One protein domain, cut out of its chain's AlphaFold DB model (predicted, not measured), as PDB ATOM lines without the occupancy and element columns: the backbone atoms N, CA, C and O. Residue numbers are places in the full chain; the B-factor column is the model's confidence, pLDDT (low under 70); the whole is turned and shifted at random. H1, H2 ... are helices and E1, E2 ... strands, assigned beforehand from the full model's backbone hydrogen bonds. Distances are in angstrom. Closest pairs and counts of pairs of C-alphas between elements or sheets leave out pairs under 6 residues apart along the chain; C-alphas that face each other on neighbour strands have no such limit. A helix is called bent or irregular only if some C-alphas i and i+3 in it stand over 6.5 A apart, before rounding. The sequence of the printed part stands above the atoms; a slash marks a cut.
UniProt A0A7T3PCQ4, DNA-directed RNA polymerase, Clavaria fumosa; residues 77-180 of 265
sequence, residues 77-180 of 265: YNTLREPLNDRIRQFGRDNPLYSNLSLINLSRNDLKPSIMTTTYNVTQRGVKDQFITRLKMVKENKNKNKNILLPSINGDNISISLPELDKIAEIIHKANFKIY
ATOM      1  N   TYR A  77     344.971  92.006 142.196       90.38
ATOM      2  CA  TYR A  77     344.915  93.368 142.732       90.38
ATOM      3  C   TYR A  77     346.307  93.926 143.036       90.38
ATOM      4  O   TYR A  77     346.541  95.124 142.867       90.38
ATOM      5  N   ASN A  78     347.220  93.071 143.496       90.75
ATOM      6  CA  ASN A  78     348.609  93.437 143.725       90.75
ATOM      7  C   ASN A  78     349.404  93.458 142.412       90.75
ATOM      8  O   ASN A  78     350.168  94.399 142.207       90.75
ATOM      9  N   THR A  79     349.163  92.513 141.491       90.12
ATOM     10  CA  THR A  79     349.766  92.522 140.145       90.12
ATOM     11  C   THR A  79     349.472  93.836 139.414       90.12
ATOM     12  O   THR A  79     350.359  94.449 138.825       90.12
ATOM     13  N   LEU A  80     348.233  94.325 139.503       90.25
ATOM     14  CA  LEU A  80     347.807  95.574 138.870       90.25
ATOM     15  C   LEU A  80     348.287  96.843 139.588       90.25
ATOM     16  O   LEU A  80     348.187  97.932 139.019       90.25
ATOM     17  N   ARG A  81     348.816  96.741 140.813       93.12
ATOM     18  CA  ARG A  81     349.143  97.900 141.653       93.12
ATOM     19  C   ARG A  81     350.199  98.802 141.019       93.12
ATOM     20  O   ARG A  81     349.940  99.991 140.835       93.12
ATOM     21  N   GLU A  82     351.366  98.258 140.674       92.81
ATOM     22  CA  GLU A  82     352.436  99.052 140.049       92.81
ATOM     23  C   GLU A  82     352.058  99.544 138.646       92.81
ATOM     24  O   GLU A  82     352.114 100.754 138.431       92.81
ATOM     25  N   PRO A  83     351.533  98.706 137.724       93.19
ATOM     26  CA  PRO A  83     351.111  99.175 136.403       93.19
ATOM     27  C   PRO A  83     350.067 100.301 136.428       93.19
ATOM     28  O   PRO A  83     349.996 101.099 135.486       93.19
ATOM     29  N   LEU A  84     349.206 100.353 137.448       93.81
ATOM     30  CA  LEU A  84     348.237 101.435 137.624       93.81
ATOM     31  C   LEU A  84     348.888 102.685 138.219       93.81
ATOM     32  O   LEU A  84     348.705 103.775 137.673       93.81
ATOM     33  N   ASN A  85     349.672 102.534 139.288       94.38
ATOM     34  CA  ASN A  85     350.384 103.651 139.900       94.38
ATOM     35  C   ASN A  85     351.362 104.307 138.914       94.38
ATOM     36  O   ASN A  85     351.381 105.528 138.813       94.38
ATOM     37  N   ASP A  86     352.101 103.533 138.120       94.38
ATOM     38  CA  ASP A  86     353.011 104.058 137.100       94.38
ATOM     39  C   ASP A  86     352.294 104.916 136.064       94.38
ATOM     40  O   ASP A  86     352.761 106.005 135.739       94.38
ATOM     41  N   ARG A  87     351.123 104.483 135.585       94.81
ATOM     42  CA  ARG A  87     350.327 105.271 134.631       94.81
ATOM     43  C   ARG A  87     349.816 106.573 135.241       94.81
ATOM     44  O   ARG A  87     349.811 107.594 134.558       94.81
ATOM     45  N   ILE A  88     349.399 106.545 136.508       94.44
ATOM     46  CA  ILE A  88     348.974 107.747 137.240       94.44
ATOM     47  C   ILE A  88     350.156 108.706 137.402       94.44
ATOM     48  O   ILE A  88     350.038 109.892 137.088       94.44
ATOM     49  N   ARG A  89     351.314 108.187 137.824       94.75
ATOM     50  CA  ARG A  89     352.518 108.989 138.039       94.75
ATOM     51  C   ARG A  89     353.038 109.595 136.747       94.75
ATOM     52  O   ARG A  89     353.354 110.780 136.720       94.75
ATOM     53  N   GLN A  90     353.090 108.801 135.682       94.44
ATOM     54  CA  GLN A  90     353.514 109.254 134.365       94.44
ATOM     55  C   GLN A  90     352.615 110.385 133.863       94.44
ATOM     56  O   GLN A  90     353.116 111.434 133.474       94.44
ATOM     57  N   PHE A  91     351.294 110.237 133.992       94.50
ATOM     58  CA  PHE A  91     350.358 111.302 133.636       94.50
ATOM     59  C   PHE A  91     350.609 112.592 134.434       94.50
ATOM     60  O   PHE A  91     350.555 113.679 133.862       94.50
ATOM     61  N   GLY A  92     350.921 112.486 135.730       93.00
ATOM     62  CA  GLY A  92     351.284 113.639 136.555       93.00
ATOM     63  C   GLY A  92     352.608 114.304 136.166       93.00
ATOM     64  O   GLY A  92     352.724 115.519 136.276       93.00
ATOM     65  N   ARG A  93     353.597 113.538 135.686       93.38
ATOM     66  CA  ARG A  93     354.876 114.083 135.184       93.38
ATOM     67  C   ARG A  93     354.700 114.814 133.856       93.38
ATOM     68  O   ARG A  93     355.268 115.884 133.673       93.38
ATOM     69  N   ASP A  94     353.883 114.255 132.969       94.25
ATOM     70  CA  ASP A  94     353.674 114.789 131.622       94.25
ATOM     71  C   ASP A  94     352.749 116.020 131.612       94.25
ATOM     72  O   ASP A  94     352.746 116.792 130.655       94.25
ATOM     73  N   ASN A  95     351.955 116.223 132.671       92.88
ATOM     74  CA  ASN A  95     350.970 117.299 132.751       92.88
ATOM     75  C   ASN A  95     351.205 118.176 133.992       92.88
ATOM     76  O   ASN A  95     350.749 117.817 135.081       92.88
ATOM     77  N   PRO A  96     351.800 119.377 133.841       89.12
ATOM     78  CA  PRO A  96     352.078 120.281 134.962       89.12
ATOM     79  C   PRO A  96     350.850 120.648 135.810       89.12
ATOM     80  O   PRO A  96     350.976 120.877 137.010       89.12
ATOM     81  N   LEU A  97     349.652 120.660 135.207       89.00
ATOM     82  CA  LEU A  97     348.383 120.927 135.897       89.00
ATOM     83  C   LEU A  97     348.013 119.845 136.929       89.00
ATOM     84  O   LEU A  97     347.258 120.116 137.858       89.00
ATOM     85  N   TYR A  98     348.534 118.629 136.760       90.88
ATOM     86  CA  TYR A  98     348.230 117.454 137.574       90.88
ATOM     87  C   TYR A  98     349.485 116.901 138.267       90.88
ATOM     88  O   TYR A  98     349.581 115.702 138.533       90.88
ATOM     89  N   SER A  99     350.458 117.768 138.552       89.81
ATOM     90  CA  SER A  99     351.776 117.389 139.076       89.81
ATOM     91  C   SER A  99     351.714 116.567 140.367       89.81
ATOM     92  O   SER A  99     352.524 115.658 140.541       89.81
ATOM     93  N   ASN A 100     350.712 116.783 141.227       88.94
ATOM     94  CA  ASN A 100     350.521 116.002 142.456       88.94
ATOM     95  C   ASN A 100     350.315 114.501 142.189       88.94
ATOM     96  O   ASN A 100     350.669 113.672 143.027       88.94
ATOM     97  N   LEU A 101     349.788 114.132 141.014       91.50
ATOM     98  CA  LEU A 101     349.597 112.732 140.629       91.50
ATOM     99  C   LEU A 101     350.930 111.984 140.470       91.50
ATOM    100  O   LEU A 101     350.970 110.768 140.650       91.50
ATOM    101  N   SER A 102     352.030 112.697 140.193       92.06
ATOM    102  CA  SER A 102     353.374 112.114 140.051       92.06
ATOM    103  C   SER A 102     353.902 111.458 141.331       92.06
ATOM    104  O   SER A 102     354.784 110.600 141.264       92.06
ATOM    105  N   LEU A 103     353.333 111.827 142.479       91.44
ATOM    106  CA  LEU A 103     353.757 111.394 143.806       91.44
ATOM    107  C   LEU A 103     352.796 110.382 144.446       91.44
ATOM    108  O   LEU A 103     352.994 110.011 145.599       91.44
ATOM    109  N   ILE A 104     351.758 109.936 143.734       91.06
ATOM    110  CA  ILE A 104     350.752 109.012 144.271       91.06
ATOM    111  C   ILE A 104     351.301 107.586 144.393       91.06
ATOM    112  O   ILE A 104     352.030 107.093 143.526       91.06
ATOM    113  N   ASN A 105     350.887 106.905 145.463       92.69
ATOM    114  CA  ASN A 105     351.149 105.490 145.680       92.69
ATOM    115  C   ASN A 105     349.935 104.784 146.304       92.69
ATOM    116  O   ASN A 105     349.821 104.674 147.522       92.69
ATOM    117  N   LEU A 106     349.017 104.300 145.467       92.12
ATOM    118  CA  LEU A 106     347.815 103.599 145.922       92.12
ATOM    119  C   LEU A 106     348.145 102.170 146.366       92.12
ATOM    120  O   LEU A 106     348.880 101.445 145.685       92.12
ATOM    121  N   SER A 107     347.560 101.749 147.488       91.94
ATOM    122  CA  SER A 107     347.697 100.383 147.992       91.94
ATOM    123  C   SER A 107     346.748  99.416 147.275       91.94
ATOM    124  O   SER A 107     345.766  99.814 146.641       91.94
ATOM    125  N   ARG A 108     346.980  98.107 147.452       91.12
ATOM    126  CA  ARG A 108     346.048  97.052 147.019       91.12
ATOM    127  C   ARG A 108     344.616  97.319 147.500       91.12
ATOM    128  O   ARG A 108     343.660  97.144 146.749       91.12
ATOM    129  N   ASN A 109     344.469  97.763 148.748       88.94
ATOM    130  CA  ASN A 109     343.172  98.014 149.373       88.94
ATOM    131  C   ASN A 109     342.443  99.223 148.771       88.94
ATOM    132  O   ASN A 109     341.214  99.255 148.807       88.94
ATOM    133  N   ASP A 110     343.175 100.192 148.223       89.75
ATOM    134  CA  ASP A 110     342.601 101.370 147.565       89.75
ATOM    135  C   ASP A 110     342.145 101.043 146.141       89.75
ATOM    136  O   ASP A 110     341.102 101.513 145.689       89.75
ATOM    137  N   LEU A 111     342.904 100.191 145.445       91.19
ATOM    138  CA  LEU A 111     342.632  99.809 144.061       91.19
ATOM    139  C   LEU A 111     341.599  98.685 143.931       91.19
ATOM    140  O   LEU A 111     340.869  98.661 142.940       91.19
ATOM    141  N   LYS A 112     341.499  97.779 144.917       89.69
ATOM    142  CA  LYS A 112     340.616  96.598 144.873       89.69
ATOM    143  C   LYS A 112     339.176  96.926 144.435       89.69
ATOM    144  O   LYS A 112     338.721  96.290 143.486       89.69
ATOM    145  N   PRO A 113     338.456  97.911 145.018       89.56
ATOM    146  CA  PRO A 113     337.080  98.211 144.605       89.56
ATOM    147  C   PRO A 113     336.974  98.629 143.134       89.56
ATOM    148  O   PRO A 113     336.102  98.152 142.407       89.56
ATOM    149  N   SER A 114     337.905  99.466 142.679       90.44
ATOM    150  CA  SER A 114     337.946  99.983 141.312       90.44
ATOM    151  C   SER A 114     338.290  98.877 140.312       90.44
ATOM    152  O   SER A 114     337.646  98.759 139.271       90.44
ATOM    153  N   ILE A 115     339.260  98.019 140.640       88.25
ATOM    154  CA  ILE A 115     339.631  96.858 139.818       88.25
ATOM    155  C   ILE A 115     338.455  95.890 139.702       88.25
ATOM    156  O   ILE A 115     338.102  95.510 138.591       88.25
ATOM    157  N   MET A 116     337.804  95.552 140.820       85.31
ATOM    158  CA  MET A 116     336.626  94.688 140.799       85.31
ATOM    159  C   MET A 116     335.545  95.303 139.910       85.31
ATOM    160  O   MET A 116     335.180  94.734 138.891       85.31
ATOM    161  N   THR A 117     335.075  96.506 140.226       86.69
ATOM    162  CA  THR A 117     333.851  97.069 139.633       86.69
ATOM    163  C   THR A 117     333.988  97.578 138.195       86.69
ATOM    164  O   THR A 117     332.992  97.627 137.474       86.69
ATOM    165  N   THR A 118     335.192  97.915 137.726       83.38
ATOM    166  CA  THR A 118     335.432  98.249 136.300       83.38
ATOM    167  C   THR A 118     335.082  97.101 135.373       83.38
ATOM    168  O   THR A 118     334.477  97.320 134.325       83.38
ATOM    169  N   THR A 119     335.356  95.872 135.798       77.75
ATOM    170  CA  THR A 119     334.970  94.684 135.037       77.75
ATOM    171  C   THR A 119     333.448  94.443 135.049       77.75
ATOM    172  O   THR A 119     332.913  93.914 134.079       77.75
ATOM    173  N   TYR A 120     332.736  94.984 136.048       78.56
ATOM    174  CA  TYR A 120     331.271  95.003 136.192       78.56
ATOM    175  C   TYR A 120     330.565  96.168 135.465       78.56
ATOM    176  O   TYR A 120     329.432  96.509 135.806       78.56
ATOM    177  N   ASN A 121     331.194  96.812 134.477       83.19
ATOM    178  CA  ASN A 121     330.605  97.952 133.755       83.19
ATOM    179  C   ASN A 121     330.311  99.184 134.632       83.19
ATOM    180  O   ASN A 121     329.401  99.970 134.347       83.19
ATOM    181  N   VAL A 122     331.083  99.388 135.703       84.75
ATOM    182  CA  VAL A 122     331.006 100.654 136.430       84.75
ATOM    183  C   VAL A 122     331.512 101.790 135.538       84.75
ATOM    184  O   VAL A 122     332.472 101.649 134.787       84.75
ATOM    185  N   THR A 123     330.876 102.952 135.638       86.69
ATOM    186  CA  THR A 123     331.349 104.154 134.940       86.69
ATOM    187  C   THR A 123     332.558 104.762 135.653       86.69
ATOM    188  O   THR A 123     332.720 104.584 136.860       86.69
ATOM    189  N   GLN A 124     333.350 105.579 134.950       88.31
ATOM    190  CA  GLN A 124     334.403 106.414 135.558       88.31
ATOM    191  C   GLN A 124     333.895 107.190 136.785       88.31
ATOM    192  O   GLN A 124     334.562 107.242 137.816       88.31
ATOM    193  N   ARG A 125     332.679 107.747 136.702       88.88
ATOM    194  CA  ARG A 125     332.047 108.434 137.832       88.88
ATOM    195  C   ARG A 125     331.839 107.498 139.024       88.88
ATOM    196  O   ARG A 125     332.114 107.894 140.146       88.88
ATOM    197  N   GLY A 126     331.410 106.261 138.784       88.00
ATOM    198  CA  GLY A 126     331.262 105.270 139.849       88.00
ATOM    199  C   GLY A 126     332.595 104.873 140.489       88.00
ATOM    200  O   GLY A 126     332.650 104.743 141.707       88.00
ATOM    201  N   VAL A 127     333.684 104.773 139.714       89.94
ATOM    202  CA  VAL A 127     335.043 104.589 140.267       89.94
ATOM    203  C   VAL A 127     335.411 105.761 141.178       89.94
ATOM    204  O   VAL A 127     335.828 105.569 142.317       89.94
ATOM    205  N   LYS A 128     335.196 106.996 140.714       90.56
ATOM    206  CA  LYS A 128     335.422 108.203 141.516       90.56
ATOM    207  C   LYS A 128     334.603 108.198 142.813       90.56
ATOM    208  O   LYS A 128     335.144 108.504 143.874       90.56
ATOM    209  N   ASP A 129     333.329 107.823 142.743       89.38
ATOM    210  CA  ASP A 129     332.436 107.762 143.904       89.38
ATOM    211  C   ASP A 129     332.887 106.692 144.923       89.38
ATOM    212  O   ASP A 129     332.752 106.898 146.132       89.38
ATOM    213  N   GLN A 130     333.492 105.585 144.472       89.62
ATOM    214  CA  GLN A 130     334.090 104.576 145.360       89.62
ATOM    215  C   GLN A 130     335.283 105.132 146.132       89.62
ATOM    216  O   GLN A 130     335.359 104.945 147.349       89.62
ATOM    217  N   PHE A 131     336.177 105.859 145.456       87.50
ATOM    218  CA  PHE A 131     337.280 106.552 146.121       87.50
ATOM    219  C   PHE A 131     336.762 107.580 147.128       87.50
ATOM    220  O   PHE A 131     337.214 107.586 148.268       87.50
ATOM    221  N   ILE A 132     335.767 108.385 146.751       85.75
ATOM    222  CA  ILE A 132     335.140 109.374 147.640       85.75
ATOM    223  C   ILE A 132     334.533 108.722 148.891       85.75
ATOM    224  O   ILE A 132     334.660 109.251 149.992       85.75
ATOM    225  N   THR A 133     333.845 107.594 148.724       83.88
ATOM    226  CA  THR A 133     333.160 106.913 149.831       83.88
ATOM    227  C   THR A 133     334.158 106.267 150.790       83.88
ATOM    228  O   THR A 133     333.956 106.279 152.003       83.88
ATOM    229  N   ARG A 134     335.239 105.691 150.251       79.19
ATOM    230  CA  ARG A 134     336.232 104.935 151.021       79.19
ATOM    231  C   ARG A 134     337.252 105.838 151.708       79.19
ATOM    232  O   ARG A 134     337.609 105.601 152.861       79.19
ATOM    233  N   LEU A 135     337.707 106.873 151.016       73.81
ATOM    234  CA  LEU A 135     338.690 107.819 151.523       73.81
ATOM    235  C   LEU A 135     337.936 108.953 152.210       73.81
ATOM    236  O   LEU A 135     337.478 109.897 151.566       73.81
ATOM    237  N   LYS A 136     337.747 108.816 153.529       57.38
ATOM    238  CA  LYS A 136     337.047 109.810 154.351       57.38
ATOM    239  C   LYS A 136     337.548 111.230 154.041       57.38
ATOM    240  O   LYS A 136     338.742 111.503 153.973       57.38
ATOM    241  N   MET A 137     336.572 112.106 153.832       55.66
ATOM    242  CA  MET A 137     336.677 113.417 153.206       55.66
ATOM    243  C   MET A 137     337.338 114.516 154.066       55.66
ATOM    244  O   MET A 137     337.034 114.654 155.245       55.66
ATOM    245  N   VAL A 138     338.075 115.391 153.360       54.69
ATOM    246  CA  VAL A 138     337.954 116.865 153.383       54.69
ATOM    247  C   VAL A 138     338.559 117.613 154.573       54.69
ATOM    248  O   VAL A 138     337.931 117.823 155.604       54.69
ATOM    249  N   LYS A 139     339.733 118.216 154.339       45.59
ATOM    250  CA  LYS A 139     339.935 119.584 154.833       45.59
ATOM    251  C   LYS A 139     339.076 120.499 153.966       45.59
ATOM    252  O   LYS A 139     339.361 120.676 152.782       45.59
ATOM    253  N   GLU A 140     338.013 121.050 154.541       46.44
ATOM    254  CA  GLU A 140     337.343 122.212 153.967       46.44
ATOM    255  C   GLU A 140     338.329 123.370 154.110       46.44
ATOM    256  O   GLU A 140     338.489 123.954 155.181       46.44
ATOM    257  N   ASN A 141     339.064 123.677 153.041       48.91
ATOM    258  CA  ASN A 141     339.744 124.962 152.989       48.91
ATOM    259  C   ASN A 141     338.670 126.059 152.995       48.91
ATOM    260  O   ASN A 141     337.580 125.862 152.451       48.91
ATOM    261  N   LYS A 142     338.995 127.231 153.559       51.94
ATOM    262  CA  LYS A 142     338.108 128.411 153.693       51.94
ATOM    263  C   LYS A 142     337.347 128.804 152.401       51.94
ATOM    264  O   LYS A 142     336.356 129.520 152.480       51.94
ATOM    265  N   ASN A 143     337.753 128.275 151.240       53.41
ATOM    266  CA  ASN A 143     337.154 128.457 149.914       53.41
ATOM    267  C   ASN A 143     336.179 127.340 149.449       53.41
ATOM    268  O   ASN A 143     335.913 127.252 148.256       53.41
ATOM    269  N   LYS A 144     335.643 126.475 150.328       55.59
ATOM    270  CA  LYS A 144     334.658 125.405 149.993       55.59
ATOM    271  C   LYS A 144     335.122 124.331 148.983       55.59
ATOM    272  O   LYS A 144     334.312 123.509 148.551       55.59
ATOM    273  N   ASN A 145     336.406 124.275 148.625       59.22
ATOM    274  CA  ASN A 145     336.929 123.210 147.766       59.22
ATOM    275  C   ASN A 145     337.160 121.929 148.580       59.22
ATOM    276  O   ASN A 145     337.902 121.928 149.561       59.22
ATOM    277  N   LYS A 146     336.505 120.838 148.163       65.81
ATOM    278  CA  LYS A 146     336.635 119.509 148.769       65.81
ATOM    279  C   LYS A 146     337.864 118.803 148.204       65.81
ATOM    280  O   LYS A 146     337.829 118.351 147.061       65.81
ATOM    281  N   ASN A 147     338.908 118.676 149.016       77.19
ATOM    282  CA  ASN A 147     340.080 117.876 148.673       77.19
ATOM    283  C   ASN A 147     340.059 116.522 149.393       77.19
ATOM    284  O   ASN A 147     339.492 116.384 150.479       77.19
ATOM    285  N   ILE A 148     340.696 115.528 148.786       82.19
ATOM    286  CA  ILE A 148     340.790 114.153 149.279       82.19
ATOM    287  C   ILE A 148     342.255 113.849 149.565       82.19
ATOM    288  O   ILE A 148     343.132 114.305 148.840       82.19
ATOM    289  N   LEU A 149     342.526 113.127 150.648       83.62
ATOM    290  CA  LEU A 149     343.881 112.727 151.007       83.62
ATOM    291  C   LEU A 149     344.178 111.353 150.410       83.62
ATOM    292  O   LEU A 149     343.412 110.413 150.622       83.62
ATOM    293  N   LEU A 150     345.277 111.260 149.667       85.38
ATOM    294  CA  LEU A 150     345.771 110.020 149.082       85.38
ATOM    295  C   LEU A 150     347.208 109.735 149.534       85.38
ATOM    296  O   LEU A 150     347.982 110.681 149.684       85.38
ATOM    297  N   PRO A 151     347.577 108.457 149.726       85.94
ATOM    298  CA  PRO A 151     348.937 108.079 150.089       85.94
ATOM    299  C   PRO A 151     349.936 108.436 148.985       85.94
ATOM    300  O   PRO A 151     349.677 108.250 147.788       85.94
ATOM    301  N   SER A 152     351.093 108.942 149.404       88.81
ATOM    302  CA  SER A 152     352.214 109.287 148.536       88.81
ATOM    303  C   SER A 152     353.333 108.253 148.577       88.81
ATOM    304  O   SER A 152     353.405 107.416 149.476       88.81
ATOM    305  N   ILE A 153     354.253 108.347 147.616       87.44
ATOM    306  CA  ILE A 153     355.486 107.546 147.579       87.44
ATOM    307  C   ILE A 153     356.338 107.781 148.839       87.44
ATOM    308  O   ILE A 153     356.981 106.854 149.320       87.44
ATOM    309  N   ASN A 154     356.297 108.991 149.402       84.50
ATOM    310  CA  ASN A 154     357.115 109.384 150.552       84.50
ATOM    311  C   ASN A 154     356.533 108.915 151.899       84.50
ATOM    312  O   ASN A 154     357.109 109.203 152.941       84.50
ATOM    313  N   GLY A 155     355.389 108.221 151.898       78.31
ATOM    314  CA  GLY A 155     354.699 107.773 153.114       78.31
ATOM    315  C   GLY A 155     353.735 108.804 153.713       78.31
ATOM    316  O   GLY A 155     352.902 108.442 154.542       78.31
ATOM    317  N   ASP A 156     353.778 110.054 153.247       84.12
ATOM    318  CA  ASP A 156     352.842 111.111 153.640       84.12
ATOM    319  C   ASP A 156     351.549 111.087 152.810       84.12
ATOM    320  O   ASP A 156     351.475 110.452 151.756       84.12
ATOM    321  N   ASN A 157     350.532 111.834 153.247       85.69
ATOM    322  CA  ASN A 157     349.292 112.029 152.493       85.69
ATOM    323  C   ASN A 157     349.341 113.306 151.642       85.69
ATOM    324  O   ASN A 157     349.619 114.390 152.154       85.69
ATOM    325  N   ILE A 158     348.965 113.203 150.368       86.00
ATOM    326  CA  ILE A 158     348.846 114.332 149.437       86.00
ATOM    327  C   ILE A 158     347.384 114.739 149.295       86.00
ATOM    328  O   ILE A 158     346.485 113.903 149.206       86.00
ATOM    329  N   SER A 159     347.152 116.050 149.258       86.62
ATOM    330  CA  SER A 159     345.840 116.627 148.985       86.62
ATOM    331  C   SER A 159     345.571 116.641 147.484       86.62
ATOM    332  O   SER A 159     346.279 117.299 146.732       86.62
ATOM    333  N   ILE A 160     344.528 115.929 147.074       87.00
ATOM    334  CA  ILE A 160     344.112 115.757 145.687       87.00
ATOM    335  C   ILE A 160     342.743 116.406 145.484       87.00
ATOM    336  O   ILE A 160     341.805 116.220 146.266       87.00
ATOM    337  N   SER A 161     342.631 117.197 144.427       88.88
ATOM    338  CA  SER A 161     341.416 117.887 144.004       88.88
ATOM    339  C   SER A 161     340.439 116.948 143.278       88.88
ATOM    340  O   SER A 161     340.795 115.877 142.784       88.88
ATOM    341  N   LEU A 162     339.167 117.346 143.167       87.56
ATOM    342  CA  LEU A 162     338.159 116.551 142.447       87.56
ATOM    343  C   LEU A 162     338.459 116.325 140.948       87.56
ATOM    344  O   LEU A 162     338.072 115.257 140.459       87.56
ATOM    345  N   PRO A 163     339.073 117.270 140.204       89.69
ATOM    346  CA  PRO A 163     339.526 117.030 138.831       89.69
ATOM    347  C   PRO A 163     340.684 116.033 138.744       89.69
ATOM    348  O   PRO A 163     340.673 115.163 137.879       89.69
ATOM    349  N   GLU A 164     341.656 116.111 139.655       90.81
ATOM    350  CA  GLU A 164     342.751 115.136 139.734       90.81
ATOM    351  C   GLU A 164     342.220 113.731 140.038       90.81
ATOM    352  O   GLU A 164     342.597 112.767 139.373       90.81
ATOM    353  N   LEU A 165     341.270 113.607 140.974       90.44
ATOM    354  CA  LEU A 165     340.626 112.324 141.255       90.44
ATOM    355  C   LEU A 165     339.848 111.786 140.046       90.44
ATOM    356  O   LEU A 165     339.831 110.580 139.807       90.44
ATOM    357  N   ASP A 166     339.208 112.665 139.274       91.44
ATOM    358  CA  ASP A 166     338.526 112.264 138.045       91.44
ATOM    359  C   ASP A 166     339.510 111.672 137.025       91.44
ATOM    360  O   ASP A 166     339.209 110.656 136.400       91.44
ATOM    361  N   LYS A 167     340.728 112.227 136.937       94.12
ATOM    362  CA  LYS A 167     341.803 111.670 136.106       94.12
ATOM    363  C   LYS A 167     342.326 110.334 136.612       94.12
ATOM    364  O   LYS A 167     342.514 109.432 135.801       94.12
ATOM    365  N   ILE A 168     342.479 110.154 137.922       92.81
ATOM    366  CA  ILE A 168     342.813 108.841 138.501       92.81
ATOM    367  C   ILE A 168     341.753 107.802 138.110       92.81
ATOM    368  O   ILE A 168     342.090 106.725 137.616       92.81
ATOM    369  N   ALA A 169     340.470 108.136 138.274       92.75
ATOM    370  CA  ALA A 169     339.365 107.252 137.918       92.75
ATOM    371  C   ALA A 169     339.347 106.921 136.414       92.75
ATOM    372  O   ALA A 169     339.143 105.765 136.043       92.75
ATOM    373  N   GLU A 170     339.604 107.909 135.553       92.81
ATOM    374  CA  GLU A 170     339.727 107.728 134.102       92.81
ATOM    375  C   GLU A 170     340.875 106.772 133.743       92.81
ATOM    376  O   GLU A 170     340.690 105.850 132.941       92.81
ATOM    377  N   ILE A 171     342.054 106.969 134.346       93.00
ATOM    378  CA  ILE A 171     343.250 106.153 134.103       93.00
ATOM    379  C   ILE A 171     342.998 104.709 134.522       93.00
ATOM    380  O   ILE A 171     343.238 103.811 133.718       93.00
ATOM    381  N   ILE A 172     342.466 104.474 135.726       91.56
ATOM    382  CA  ILE A 172     342.173 103.120 136.220       91.56
ATOM    383  C   ILE A 172     341.147 102.430 135.317       91.56
ATOM    384  O   ILE A 172     341.373 101.306 134.866       91.56
ATOM    385  N   HIS A 173     340.054 103.124 134.985       87.31
ATOM    386  CA  HIS A 173     339.007 102.582 134.123       87.31
ATOM    387  C   HIS A 173     339.545 102.188 132.738       87.31
ATOM    388  O   HIS A 173     339.171 101.152 132.198       87.31
ATOM    389  N   LYS A 174     340.435 102.993 132.141       88.06
ATOM    390  CA  LYS A 174     341.033 102.689 130.829       88.06
ATOM    391  C   LYS A 174     342.146 101.646 130.902       88.06
ATOM    392  O   LYS A 174     342.323 100.886 129.952       88.06
ATOM    393  N   ALA A 175     342.928 101.630 131.976       87.75
ATOM    394  CA  ALA A 175     344.095 100.768 132.098       87.75
ATOM    395  C   ALA A 175     343.712  99.289 132.190       87.75
ATOM    396  O   ALA A 175     344.358  98.483 131.530       87.75
ATOM    397  N   ASN A 176     342.638  98.939 132.902       81.62
ATOM    398  CA  ASN A 176     342.232  97.536 133.061       81.62
ATOM    399  C   ASN A 176     341.964  96.844 131.715       81.62
ATOM    400  O   ASN A 176     342.485  95.761 131.465       81.62
ATOM    401  N   PHE A 177     341.258  97.513 130.801       84.19
ATOM    402  CA  PHE A 177     341.001  97.002 129.449       84.19
ATOM    403  C   PHE A 177     342.246  96.974 128.551       84.19
ATOM    404  O   PHE A 177     342.310  96.184 127.615       84.19
ATOM    405  N   LYS A 178     343.244  97.826 128.820       87.62
ATOM    406  CA  LYS A 178     344.526  97.802 128.098       87.62
ATOM    407  C   LYS A 178     345.443  96.680 128.582       87.62
ATOM    408  O   LYS A 178     346.163  96.115 127.770       87.62
ATOM    409  N   ILE A 179     345.448  96.408 129.886       86.12
ATOM    410  CA  ILE A 179     346.263  95.350 130.495       86.12
ATOM    411  C   ILE A 179     345.684  93.978 130.139       86.12
ATOM    412  O   ILE A 179     346.442  93.074 129.802       86.12
ATOM    413  N   TYR A 180     344.354  93.852 130.132       87.00
ATOM    414  CA  TYR A 180     343.653  92.626 129.752       87.00
ATOM    415  C   TYR A 180     342.691  92.879 128.579       87.00
ATOM    416  O   TYR A 180     341.491  93.095 128.786       87.00
TER     417      TYR A 180
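What this domain is: This is residues 77 to 180 of the 265 residues of the protein "DNA-directed RNA polymerase" of Clavaria fumosa (UniProt A0A7T3PCQ4). A small two-stranded hairpin, E1 and E2, sits near the first residues of a long helix, H5, which runs between two helical hairpins, H1 with H2 on one side and H3 with H4 on the other. Between H4 and E1 a long loop reaches away from this body, its tip near Lys 142. The printed part has 104 residues, with named elements in the order H1, H2, H3, H4, E1, E2, H5; the sheet E1 - E2 is antiparallel, and the class is mostly helix. The whole is compact, with a radius of gyration of the C-alphas of 13.0 A, and elongated in outline, with spans of 43 by 25 by 23 A.

Where its parts are: E1 is residues 148 to 151 and E2 residues 157 to 160. H5, residues 162 to 179, is 25.7 A long and ends with C-alpha 179 at (346.263, 95.350, 130.495); it is neither bent nor irregular, but only just: C-alphas 173 and 176 are 6.1 A apart. H1, residues 81 to 94, is 20.2 A long and begins with C-alpha 81 at (349.143, 97.900, 141.653). H2 is residues 96 to 103, H3 residues 108 to 119, 16.5 A long, and H4 residues 124 to 134, 15.6 A long. H2 and H3 are irregular: C-alphas 97 and 100 are 8.5 A apart, and C-alphas 110 and 113 are 7.0 A apart.

How they stand to each other: E1 and E2 are a hairpin, antiparallel at 139 degrees, with N 148 and O 160 at 2.8 A and N 150 and O 158 at 2.9 A, within hydrogen-bond range. The closest C-alphas of E1 and H5, those of Ile 148 and Leu 162, are 7.7 A apart. H5 is the hub and touches three helices. With residues 168 to 175 alone it touches H1, closest at the C-alphas of Ile 168 and Ile 88, 6.4 A, at a steep tilt of 53 degrees, opposite ways. With residues 165 to 173 alone it touches H4, closest at the C-alphas of Ala 169 and Lys 128, 5.4 A, at a steep tilt of 64 degrees. With residues 172 to 176 alone it touches H3, closest at the C-alphas of His 173 and Thr 118, 6.0 A. H1 and H2 are a helical hairpin at a shallow tilt of 31 degrees, with the C-alphas of Arg 89 and Ser 102 closest, 3.8 A. H3 and H4 are another, closest at the C-alphas of Ser 114 and Val 127, 5.5 A, at a shallow tilt of 32 degrees, only just short of steep. H1 and H4 are apart. Every O i to N i+4 pair is within hydrogen-bond range in H4, against 9 of 10 in H1, 13 of 14 in H5, 5 of 8 in H3 and 0 of 4 in H2, where 3 of 5 O i to N i+3 pairs are.

The domain as a whole: The two C-alphas farthest apart, those of Lys 142 and Tyr 180, are 43.4 A apart. The printed part has no cut. The link from H4 to E1, residues 135 to 147, is long; the other links are tight. The mean pLDDT of the printed part is 85.0, and residues 136 to 146 are under 70.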